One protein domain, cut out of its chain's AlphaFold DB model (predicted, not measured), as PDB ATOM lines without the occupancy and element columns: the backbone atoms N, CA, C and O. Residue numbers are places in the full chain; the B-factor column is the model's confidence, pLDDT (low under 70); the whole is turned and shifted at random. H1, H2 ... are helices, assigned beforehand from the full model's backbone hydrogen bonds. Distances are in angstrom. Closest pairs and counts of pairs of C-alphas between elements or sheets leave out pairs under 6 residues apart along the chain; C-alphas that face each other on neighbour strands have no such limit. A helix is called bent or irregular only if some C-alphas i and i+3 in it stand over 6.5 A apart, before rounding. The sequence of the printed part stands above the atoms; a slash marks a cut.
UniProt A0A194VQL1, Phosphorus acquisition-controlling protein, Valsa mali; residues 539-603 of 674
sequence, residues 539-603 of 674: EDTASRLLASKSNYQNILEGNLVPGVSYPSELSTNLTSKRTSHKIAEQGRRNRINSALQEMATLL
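This is residues 539 to 603 of the 674 residues of the protein "Phosphorus acquisition-controlling protein" of Valsa mali (UniProt A0A194VQL1). A small head made of two short helices and a loop sits at one end of one long helix, H3, which sticks out from it as an arm with residues 576 to 602. In the head, H1 runs much as H3 does but set aside from it, H2 stands crosswise between H1 and the first turns of H3, and the loop of residues 557 to 568 folds back toward H1 before it returns to where H3 begins. The printed part has 65 residues with three named helices, H1, H2 and H3 in that order along the chain, and no named strand; the class is all helix. The whole is extended, with a radius of gyration of the C-alphas of 19.8 A, and its C-alphas span 64 by 23 by 10 A, the arm making most of the length.

The printed part begins with H1, residues 539 to 548, which starts at C-alpha 539 at (5.359, -33.011, 40.365) and measures 13.9 A from first to last C-alpha. H2 is residues 551 to 556, 8.6 A long, with C-alpha 551 at (20.254, -35.265, 38.336). Residues 557 to 568 hold no named element. H3 is residues 569 to 602, 34 residues and 49.6 A long, from C-alpha 569 at (28.904, -23.623, 43.347) to C-alpha 602 at (63.707, -48.855, 18.690). None of the three helices is bent or irregular.

H1 and H2 are close but not clearly touching; their closest C-alphas, those of Leu 545 and Asn 554, are 7.8 A apart. Their lines are about perpendicular, at 81 degrees. H2 and H3 touch, with the C-alphas of Leu 556 and Ser 571 the closest at 4.9 A. H3 touches H2 with residues 570 to 575 alone. The lines of H2 and H3 are about perpendicular, at 87 degrees. H1 and H3 are apart. In H1, H2 and H3 every O i to N i+4 pair is within hydrogen-bond range.

The outline is a rod, and the two C-alphas farthest apart, those of Glu 539 and Leu 603, are 64.4 A from each other. Residues 576 to 603 stand free, of which 576 to 602 belong to H3; without them the body has 37 residues and spans 29 by 17 by 9 A, with a radius of gyration of 9.8 A. The link from H1 to H2 is tight, with 2 residues, and the link from H2 to H3 is long, with 12. The printed part has no cut. Its mean pLDDT is 90.8, and no printed residue is under 70; the mean is 83 in H1, 89 in H2 and 96 in H3.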
ATOM      1  N   GLU A 539       4.963 -31.620  40.212       76.12
ATOM      2  CA  GLU A 539       5.359 -33.011  40.365       76.12
ATOM      3  C   GLU A 539       5.484 -33.721  39.003       76.12
ATOM      4  O   GLU A 539       6.497 -34.376  38.757       76.12
ATOM      5  N   ASP A 540       4.542 -33.536  38.067       81.94
ATOM      6  CA  ASP A 540       4.657 -34.025  36.676       81.94
ATOM      7  C   ASP A 540       5.850 -33.391  35.954       81.94
ATOM      8  O   ASP A 540       6.472 -33.999  35.080       81.94
ATOM      9  N   THR A 541       6.148 -32.131  36.272       82.25
ATOM     10  CA  THR A 541       7.248 -31.384  35.658       82.25
ATOM     11  C   THR A 541       8.593 -31.811  36.234       82.25
ATOM     12  O   THR A 541       9.485 -32.145  35.458       82.25
ATOM     13  N   ALA A 542       8.705 -31.938  37.556       80.81
ATOM     14  CA  ALA A 542       9.834 -32.570  38.234       80.81
ATOM     15  C   ALA A 542      10.095 -33.988  37.694       80.81
ATOM     16  O   ALA A 542      11.207 -34.297  37.260       80.81
ATOM     17  N   SER A 543       9.051 -34.818  37.620       82.19
ATOM     18  CA  SER A 543       9.119 -36.193  37.105       82.19
ATOM     19  C   SER A 543       9.567 -36.238  35.645       82.19
ATOM     20  O   SER A 543      10.385 -37.078  35.278       82.19
ATOM     21  N   ARG A 544       9.095 -35.310  34.801       85.88
ATOM     22  CA  ARG A 544       9.511 -35.200  33.393       85.88
ATOM     23  C   ARG A 544      10.971 -34.764  33.239       85.88
ATOM     24  O   ARG A 544      11.642 -35.273  32.346       85.88
ATOM     25  N   LEU A 545      11.478 -33.877  34.098       83.69
ATOM     26  CA  LEU A 545      12.898 -33.494  34.096       83.69
ATOM     27  C   LEU A 545      13.803 -34.649  34.547       83.69
ATOM     28  O   LEU A 545      14.811 -34.917  33.894       83.69
ATOM     29  N   LEU A 546      13.408 -35.370  35.601       84.69
ATOM     30  CA  LEU A 546      14.110 -36.552  36.119       84.69
ATOM     31  C   LEU A 546      14.076 -37.745  35.146       84.69
ATOM     32  O   LEU A 546      15.054 -38.476  35.028       84.69
ATOM     33  N   ALA A 547      12.966 -37.937  34.428       86.44
ATOM     34  CA  ALA A 547      12.833 -38.984  33.415       86.44
ATOM     35  C   ALA A 547      13.560 -38.646  32.102       86.44
ATOM     36  O   ALA A 547      13.951 -39.554  31.370       86.44
ATOM     37  N   SER A 548      13.743 -37.357  31.785       89.69
ATOM     38  CA  SER A 548      14.438 -36.926  30.566       89.69
ATOM     39  C   SER A 548      15.956 -36.824  30.725       89.69
ATOM     40  O   SER A 548      16.660 -36.971  29.723       89.69
ATOM     41  N   LYS A 549      16.465 -36.511  31.925       90.12
ATOM     42  CA  LYS A 549      17.895 -36.307  32.211       90.12
ATOM     43  C   LYS A 549      18.218 -36.700  33.654       90.12
ATOM     44  O   LYS A 549      17.411 -36.511  34.558       90.12
ATOM     45  N   SER A 550      19.429 -37.208  33.885       88.88
ATOM     46  CA  SER A 550      19.900 -37.530  35.237       88.88
ATOM     47  C   SER A 550      20.107 -36.266  36.082       88.88
ATOM     48  O   SER A 550      20.429 -35.204  35.547       88.88
ATOM     49  N   ASN A 551      19.999 -36.382  37.412       86.94
ATOM     50  CA  ASN A 551      20.254 -35.265  38.336       86.94
ATOM     51  C   ASN A 551      21.621 -34.605  38.103       86.94
ATOM     52  O   ASN A 551      21.700 -33.386  38.060       86.94
ATOM     53  N   TYR A 552      22.671 -35.398  37.865       89.69
ATOM     54  CA  TYR A 552      24.001 -34.894  37.508       89.69
ATOM     55  C   TYR A 552      23.949 -33.934  36.305       89.69
ATOM     56  O   TYR A 552      24.527 -32.850  36.346       89.69
ATOM     57  N   GLN A 553      23.253 -34.327  35.232       90.44
ATOM     58  CA  GLN A 553      23.177 -33.533  34.006       90.44
ATOM     59  C   GLN A 553      22.288 -32.297  34.194       90.44
ATOM     60  O   GLN A 553      22.660 -31.216  33.755       90.44
ATOM     61  N   ASN A 554      21.165 -32.435  34.906       89.00
ATOM     62  CA  ASN A 554      20.293 -31.313  35.261       89.00
ATOM     63  C   ASN A 554      21.029 -30.259  36.117       89.00
ATOM     64  O   ASN A 554      20.886 -29.069  35.857       89.00
ATOM     65  N   ILE A 555      21.870 -30.676  37.074       88.44
ATOM     66  CA  ILE A 555      22.702 -29.772  37.890       88.44
ATOM     67  C   ILE A 555      23.738 -29.037  37.028       88.44
ATOM     68  O   ILE A 555      23.875 -27.823  37.165       88.44
ATOM     69  N   LEU A 556      24.443 -29.731  36.122       87.56
ATOM     70  CA  LEU A 556      25.393 -29.077  35.207       87.56
ATOM     71  C   LEU A 556      24.719 -28.066  34.267       87.56
ATOM     72  O   LEU A 556      25.316 -27.049  33.941       87.56
ATOM     73  N   GLU A 557      23.486 -28.338  33.842       86.38
ATOM     74  CA  GLU A 557      22.704 -27.454  32.968       86.38
ATOM     75  C   GLU A 557      21.951 -26.341  33.726       86.38
ATOM     76  O   GLU A 557      21.225 -25.568  33.105       86.38
ATOM     77  N   GLY A 558      22.072 -26.261  35.059       84.31
ATOM     78  CA  GLY A 558      21.325 -25.308  35.896       84.31
ATOM     79  C   GLY A 558      19.810 -25.571  35.977       84.31
ATOM     80  O   GLY A 558      19.062 -24.763  36.526       84.31
ATOM     81  N   ASN A 559      19.344 -26.702  35.450       85.44
ATOM     82  CA  ASN A 559      17.939 -27.080  35.349       85.44
ATOM     83  C   ASN A 559      17.440 -27.713  36.661       85.44
ATOM     84  O   ASN A 559      17.357 -28.936  36.796       85.44
ATOM     85  N   LEU A 560      17.151 -26.873  37.656       83.12
ATOM     86  CA  LEU A 560      16.728 -27.315  38.986       83.12
ATOM     87  C   LEU A 560      15.333 -27.962  38.976       83.12
ATOM     88  O   LEU A 560      14.378 -27.448  38.394       83.12
ATOM     89  N   VAL A 561      15.207 -29.084  39.686       82.56
ATOM     90  CA  VAL A 561      13.923 -29.755  39.918       82.56
ATOM     91  C   VAL A 561      13.123 -28.942  40.950       82.56
ATOM     92  O   VAL A 561      13.667 -28.644  42.012       82.56
ATOM     93  N   PRO A 562      11.846 -28.584  40.698       83.62
ATOM     94  CA  PRO A 562      11.030 -27.848  41.665       83.62
ATOM     95  C   PRO A 562      11.017 -28.515  43.049       83.62
ATOM     96  O   PRO A 562      10.792 -29.717  43.162       83.62
ATOM     97  N   GLY A 563      11.285 -27.731  44.098       80.00
ATOM     98  CA  GLY A 563      11.420 -28.224  45.475       80.00
ATOM     99  C   GLY A 563      12.808 -28.770  45.847       80.00
ATOM    100  O   GLY A 563      13.047 -29.019  47.025       80.00
ATOM    101  N   VAL A 564      13.741 -28.905  44.895       83.88
ATOM    102  CA  VAL A 564      15.119 -29.360  45.143       83.88
ATOM    103  C   VAL A 564      16.105 -28.245  44.795       83.88
ATOM    104  O   VAL A 564      16.336 -27.933  43.628       83.88
ATOM    105  N   SER A 565      16.706 -27.651  45.825       84.81
ATOM    106  CA  SER A 565      17.786 -26.673  45.675       84.81
ATOM    107  C   SER A 565      19.150 -27.340  45.861       84.81
ATOM    108  O   SER A 565      19.322 -28.213  46.710       84.81
ATOM    109  N   TYR A 566      20.125 -26.907  45.065       85.19
ATOM    110  CA  TYR A 566      21.537 -27.249  45.220       85.19
ATOM    111  C   TYR A 566      22.344 -25.946  45.327       85.19
ATOM    112  O   TYR A 566      21.925 -24.945  44.736       85.19
ATOM    113  N   PRO A 567      23.495 -25.925  46.025       90.31
ATOM    114  CA  PRO A 567      24.395 -24.774  46.007       90.31
ATOM    115  C   PRO A 567      24.813 -24.431  44.573       90.31
ATOM    116  O   PRO A 567      25.171 -25.325  43.806       90.31
ATOM    117  N   SER A 568      24.813 -23.147  44.211       84.25
ATOM    118  CA  SER A 568      25.207 -22.677  42.870       84.25
ATOM    119  C   SER A 568      26.645 -23.055  42.507       84.25
ATOM    120  O   SER A 568      26.949 -23.306  41.347       84.25
ATOM    121  N   GLU A 569      27.521 -23.167  43.503       90.38
ATOM    122  CA  GLU A 569      28.904 -23.623  43.347       90.38
ATOM    123  C   GLU A 569      29.018 -25.091  42.905       90.38
ATOM    124  O   GLU A 569      30.058 -25.484  42.375       90.38
ATOM    125  N   LEU A 570      27.979 -25.916  43.093       91.50
ATOM    126  CA  LEU A 570      28.041 -27.350  42.801       91.50
ATOM    127  C   LEU A 570      28.253 -27.617  41.306       91.50
ATOM    128  O   LEU A 570      29.075 -28.464  40.960       91.50
ATOM    129  N   SER A 571      27.565 -26.895  40.418       90.94
ATOM    130  CA  SER A 571      27.733 -27.042  38.965       90.94
ATOM    131  C   SER A 571      29.133 -26.604  38.516       90.94
ATOM    132  O   SER A 571      29.782 -27.318  37.745       90.94
ATOM    133  N   THR A 572      29.646 -25.500  39.065       92.62
ATOM    134  CA  THR A 572      31.010 -24.995  38.833       92.62
ATOM    135  C   THR A 572      32.069 -25.984  39.319       92.62
ATOM    136  O   THR A 572      32.979 -26.337  38.568       92.62
ATOM    137  N   ASN A 573      31.938 -26.499  40.543       94.44
ATOM    138  CA  ASN A 573      32.875 -27.456  41.133       94.44
ATOM    139  C   ASN A 573      32.883 -28.787  40.361       94.44
ATOM    140  O   ASN A 573      33.944 -29.342  40.074       94.44
ATOM    141  N   LEU A 574      31.704 -29.264  39.953       93.25
ATOM    142  CA  LEU A 574      31.525 -30.493  39.179       93.25
ATOM    143  C   LEU A 574      32.070 -30.364  37.746       93.25
ATOM    144  O   LEU A 574      32.681 -31.308  37.237       93.25
ATOM    145  N   THR A 575      31.919 -29.189  37.127       92.31
ATOM    146  CA  THR A 575      32.528 -28.845  35.830       92.31
ATOM    147  C   THR A 575      34.047 -28.745  35.945       92.31
ATOM    148  O   THR A 575      34.758 -29.380  35.169       92.31
ATOM    149  N   SER A 576      34.558 -28.035  36.954       95.25
ATOM    150  CA  SER A 576      35.994 -27.901  37.228       95.25
ATOM    151  C   SER A 576      36.655 -29.265  37.453       95.25
ATOM    152  O   SER A 576      37.612 -29.609  36.756       95.25
ATOM    153  N   LYS A 577      36.084 -30.118  38.319       95.94
ATOM    154  CA  LYS A 577      36.558 -31.498  38.536       95.94
ATOM    155  C   LYS A 577      36.524 -32.333  37.252       95.94
ATOM    156  O   LYS A 577      37.493 -33.038  36.974       95.94
ATOM    157  N   ARG A 578      35.455 -32.238  36.448       95.25
ATOM    158  CA  ARG A 578      35.346 -32.917  35.141       95.25
ATOM    159  C   ARG A 578      36.453 -32.473  34.179       95.25
ATOM    160  O   ARG A 578      37.100 -33.328  33.577       95.25
ATOM    161  N   THR A 579      36.674 -31.169  34.034       95.94
ATOM    162  CA  THR A 579      37.665 -30.600  33.109       95.94
ATOM    163  C   THR A 579      39.092 -30.891  33.570       95.94
ATOM    164  O   THR A 579      39.879 -31.415  32.785       95.94
ATOM    165  N   SER A 580      39.401 -30.671  34.850       97.00
ATOM    166  CA  SER A 580      40.695 -31.002  35.464       97.00
ATOM    167  C   SER A 580      41.047 -32.485  35.285       97.00
ATOM    168  O   SER A 580      42.109 -32.806  34.752       97.00
ATOM    169  N   HIS A 581      40.123 -33.398  35.613       98.12
ATOM    170  CA  HIS A 581      40.329 -34.835  35.413       98.12
ATOM    171  C   HIS A 581      40.526 -35.200  33.931       98.12
ATOM    172  O   HIS A 581      41.414 -35.987  33.603       98.12
ATOM    173  N   LYS A 582      39.744 -34.598  33.022       97.94
ATOM    174  CA  LYS A 582      39.866 -34.823  31.573       97.94
ATOM    175  C   LYS A 582      41.221 -34.356  31.027       97.94
ATOM    176  O   LYS A 582      41.790 -35.057  30.194       97.94
ATOM    177  N   ILE A 583      41.742 -33.222  31.498       96.94
ATOM    178  CA  ILE A 583      43.071 -32.708  31.127       96.94
ATOM    179  C   ILE A 583      44.173 -33.615  31.697       96.94
ATOM    180  O   ILE A 583      45.064 -34.023  30.955       96.94
ATOM    181  N   ALA A 584      44.087 -34.004  32.972       98.00
ATOM    182  CA  ALA A 584      45.077 -34.871  33.615       98.00
ATOM    183  C   ALA A 584      45.176 -36.259  32.949       98.00
ATOM    184  O   ALA A 584      46.273 -36.733  32.649       98.00
ATOM    185  N   GLU A 585      44.040 -36.898  32.650       98.12
ATOM    186  CA  GLU A 585      44.008 -38.182  31.936       98.12
ATOM    187  C   GLU A 585      44.419 -38.033  30.457       98.12
ATOM    188  O   GLU A 585      45.024 -38.948  29.899       98.12
ATOM    189  N   GLN A 586      44.186 -36.880  29.817       98.06
ATOM    190  CA  GLN A 586      44.739 -36.592  28.488       98.06
ATOM    191  C   GLN A 586      46.272 -36.465  28.532       98.06
ATOM    192  O   GLN A 586      46.949 -37.124  27.747       98.06
ATOM    193  N   GLY A 587      46.839 -35.730  29.495       98.25
ATOM    194  CA  GLY A 587      48.293 -35.645  29.698       98.25
ATOM    195  C   GLY A 587      48.938 -36.994  30.047       98.25
ATOM    196  O   GLY A 587      50.034 -37.312  29.580       98.25
ATOM    197  N   ARG A 588      48.239 -37.847  30.807       98.50
ATOM    198  CA  ARG A 588      48.646 -39.241  31.050       98.50
ATOM    199  C   ARG A 588      48.630 -40.076  29.763       98.50
ATOM    200  O   ARG A 588      49.608 -40.767  29.484       98.50
ATOM    201  N   ARG A 589      47.559 -40.003  28.965       98.25
ATOM    202  CA  ARG A 589      47.451 -40.716  27.678       98.25
ATOM    203  C   ARG A 589      48.505 -40.271  26.676       98.25
ATOM    204  O   ARG A 589      49.062 -41.129  26.001       98.25
ATOM    205  N   ASN A 590      48.801 -38.975  26.607       97.81
ATOM    206  CA  ASN A 590      49.829 -38.440  25.719       97.81
ATOM    207  C   ASN A 590      51.203 -39.024  26.068       97.81
ATOM    208  O   ASN A 590      51.815 -39.625  25.195       97.81
ATOM    209  N   ARG A 591      51.625 -38.992  27.342       97.88
ATOM    210  CA  ARG A 591      52.894 -39.616  27.775       97.88
ATOM    211  C   ARG A 591      52.974 -41.113  27.443       97.88
ATOM    212  O   ARG A 591      53.994 -41.570  26.940       97.88
ATOM    213  N   ILE A 592      51.887 -41.866  27.646       97.88
ATOM    214  CA  ILE A 592      51.816 -43.292  27.269       97.88
ATOM    215  C   ILE A 592      51.906 -43.480  25.744       97.88
ATOM    216  O   ILE A 592      52.539 -44.425  25.279       97.88
ATOM    217  N   ASN A 593      51.284 -42.604  24.951       96.75
ATOM    218  CA  ASN A 593      51.375 -42.654  23.490       96.75
ATOM    219  C   ASN A 593      52.799 -42.347  23.006       96.75
ATOM    220  O   ASN A 593      53.285 -43.074  22.146       96.75
ATOM    221  N   SER A 594      53.462 -41.332  23.570       96.69
ATOM    222  CA  SER A 594      54.845 -40.977  23.231       96.69
ATOM    223  C   SER A 594      55.803 -42.130  23.528       96.69
ATOM    224  O   SER A 594      56.499 -42.564  22.620       96.69
ATOM    225  N   ALA A 595      55.749 -42.714  24.731       97.38
ATOM    226  CA  ALA A 595      56.599 -43.851  25.098       97.38
ATOM    227  C   ALA A 595      56.356 -45.095  24.214       97.38
ATOM    228  O   ALA A 595      57.294 -45.788  23.832       97.38
ATOM    229  N   LEU A 596      55.104 -45.375  23.824       96.31
ATOM    230  CA  LEU A 596      54.800 -46.456  22.874       96.31
ATOM    231  C   LEU A 596      55.289 -46.149  21.448       96.31
ATOM    232  O   LEU A 596      55.639 -47.072  20.715       96.31
ATOM    233  N   GLN A 597      55.299 -44.877  21.047       95.12
ATOM    234  CA  GLN A 597      55.775 -44.441  19.735       95.12
ATOM    235  C   GLN A 597      57.307 -44.443  19.648       95.12
ATOM    236  O   GLN A 597      57.845 -44.845  18.618       95.12
ATOM    237  N   GLU A 598      57.984 -44.042  20.723       94.94
ATOM    238  CA  GLU A 598      59.430 -44.159  20.933       94.94
ATOM    239  C   GLU A 598      59.857 -45.628  20.939       94.94
ATOM    240  O   GLU A 598      60.700 -46.035  20.148       94.94
ATOM    241  N   MET A 599      59.187 -46.477  21.722       94.25
ATOM    242  CA  MET A 599      59.444 -47.917  21.691       94.25
ATOM    243  C   MET A 599      59.292 -48.475  20.265       94.25
ATOM    244  O   MET A 599      60.135 -49.245  19.829       94.25
ATOM    245  N   ALA A 600      58.304 -48.018  19.483       93.12
ATOM    246  CA  ALA A 600      58.138 -48.394  18.073       93.12
ATOM    247  C   ALA A 600      59.209 -47.842  17.096       93.12
ATOM    248  O   ALA A 600      59.204 -48.234  15.922       93.12
ATOM    249  N   THR A 601      60.108 -46.938  17.508       92.94
ATOM    250  CA  THR A 601      61.298 -46.570  16.710       92.94
ATOM    251  C   THR A 601      62.508 -47.448  17.023       92.94
ATOM    252  O   THR A 601      63.315 -47.664  16.123       92.94
ATOM    253  N   LEU A 602      62.600 -48.000  18.238       92.81
ATOM    254  CA  LEU A 602      63.707 -48.855  18.690       92.81
ATOM    255  C   LEU A 602      63.627 -50.312  18.190       92.81
ATOM    256  O   LEU A 602      64.597 -51.058  18.319       92.81
ATOM    257  N   LEU A 603      62.484 -50.740  17.642       93.06
ATOM    258  CA  LEU A 603      62.281 -52.112  17.159       93.06
ATOM    259  C   LEU A 603      62.708 -52.288  15.694       93.06
ATOM    260  O   LEU A 603      62.456 -51.392  14.881       93.06
TER     261      LEU A 603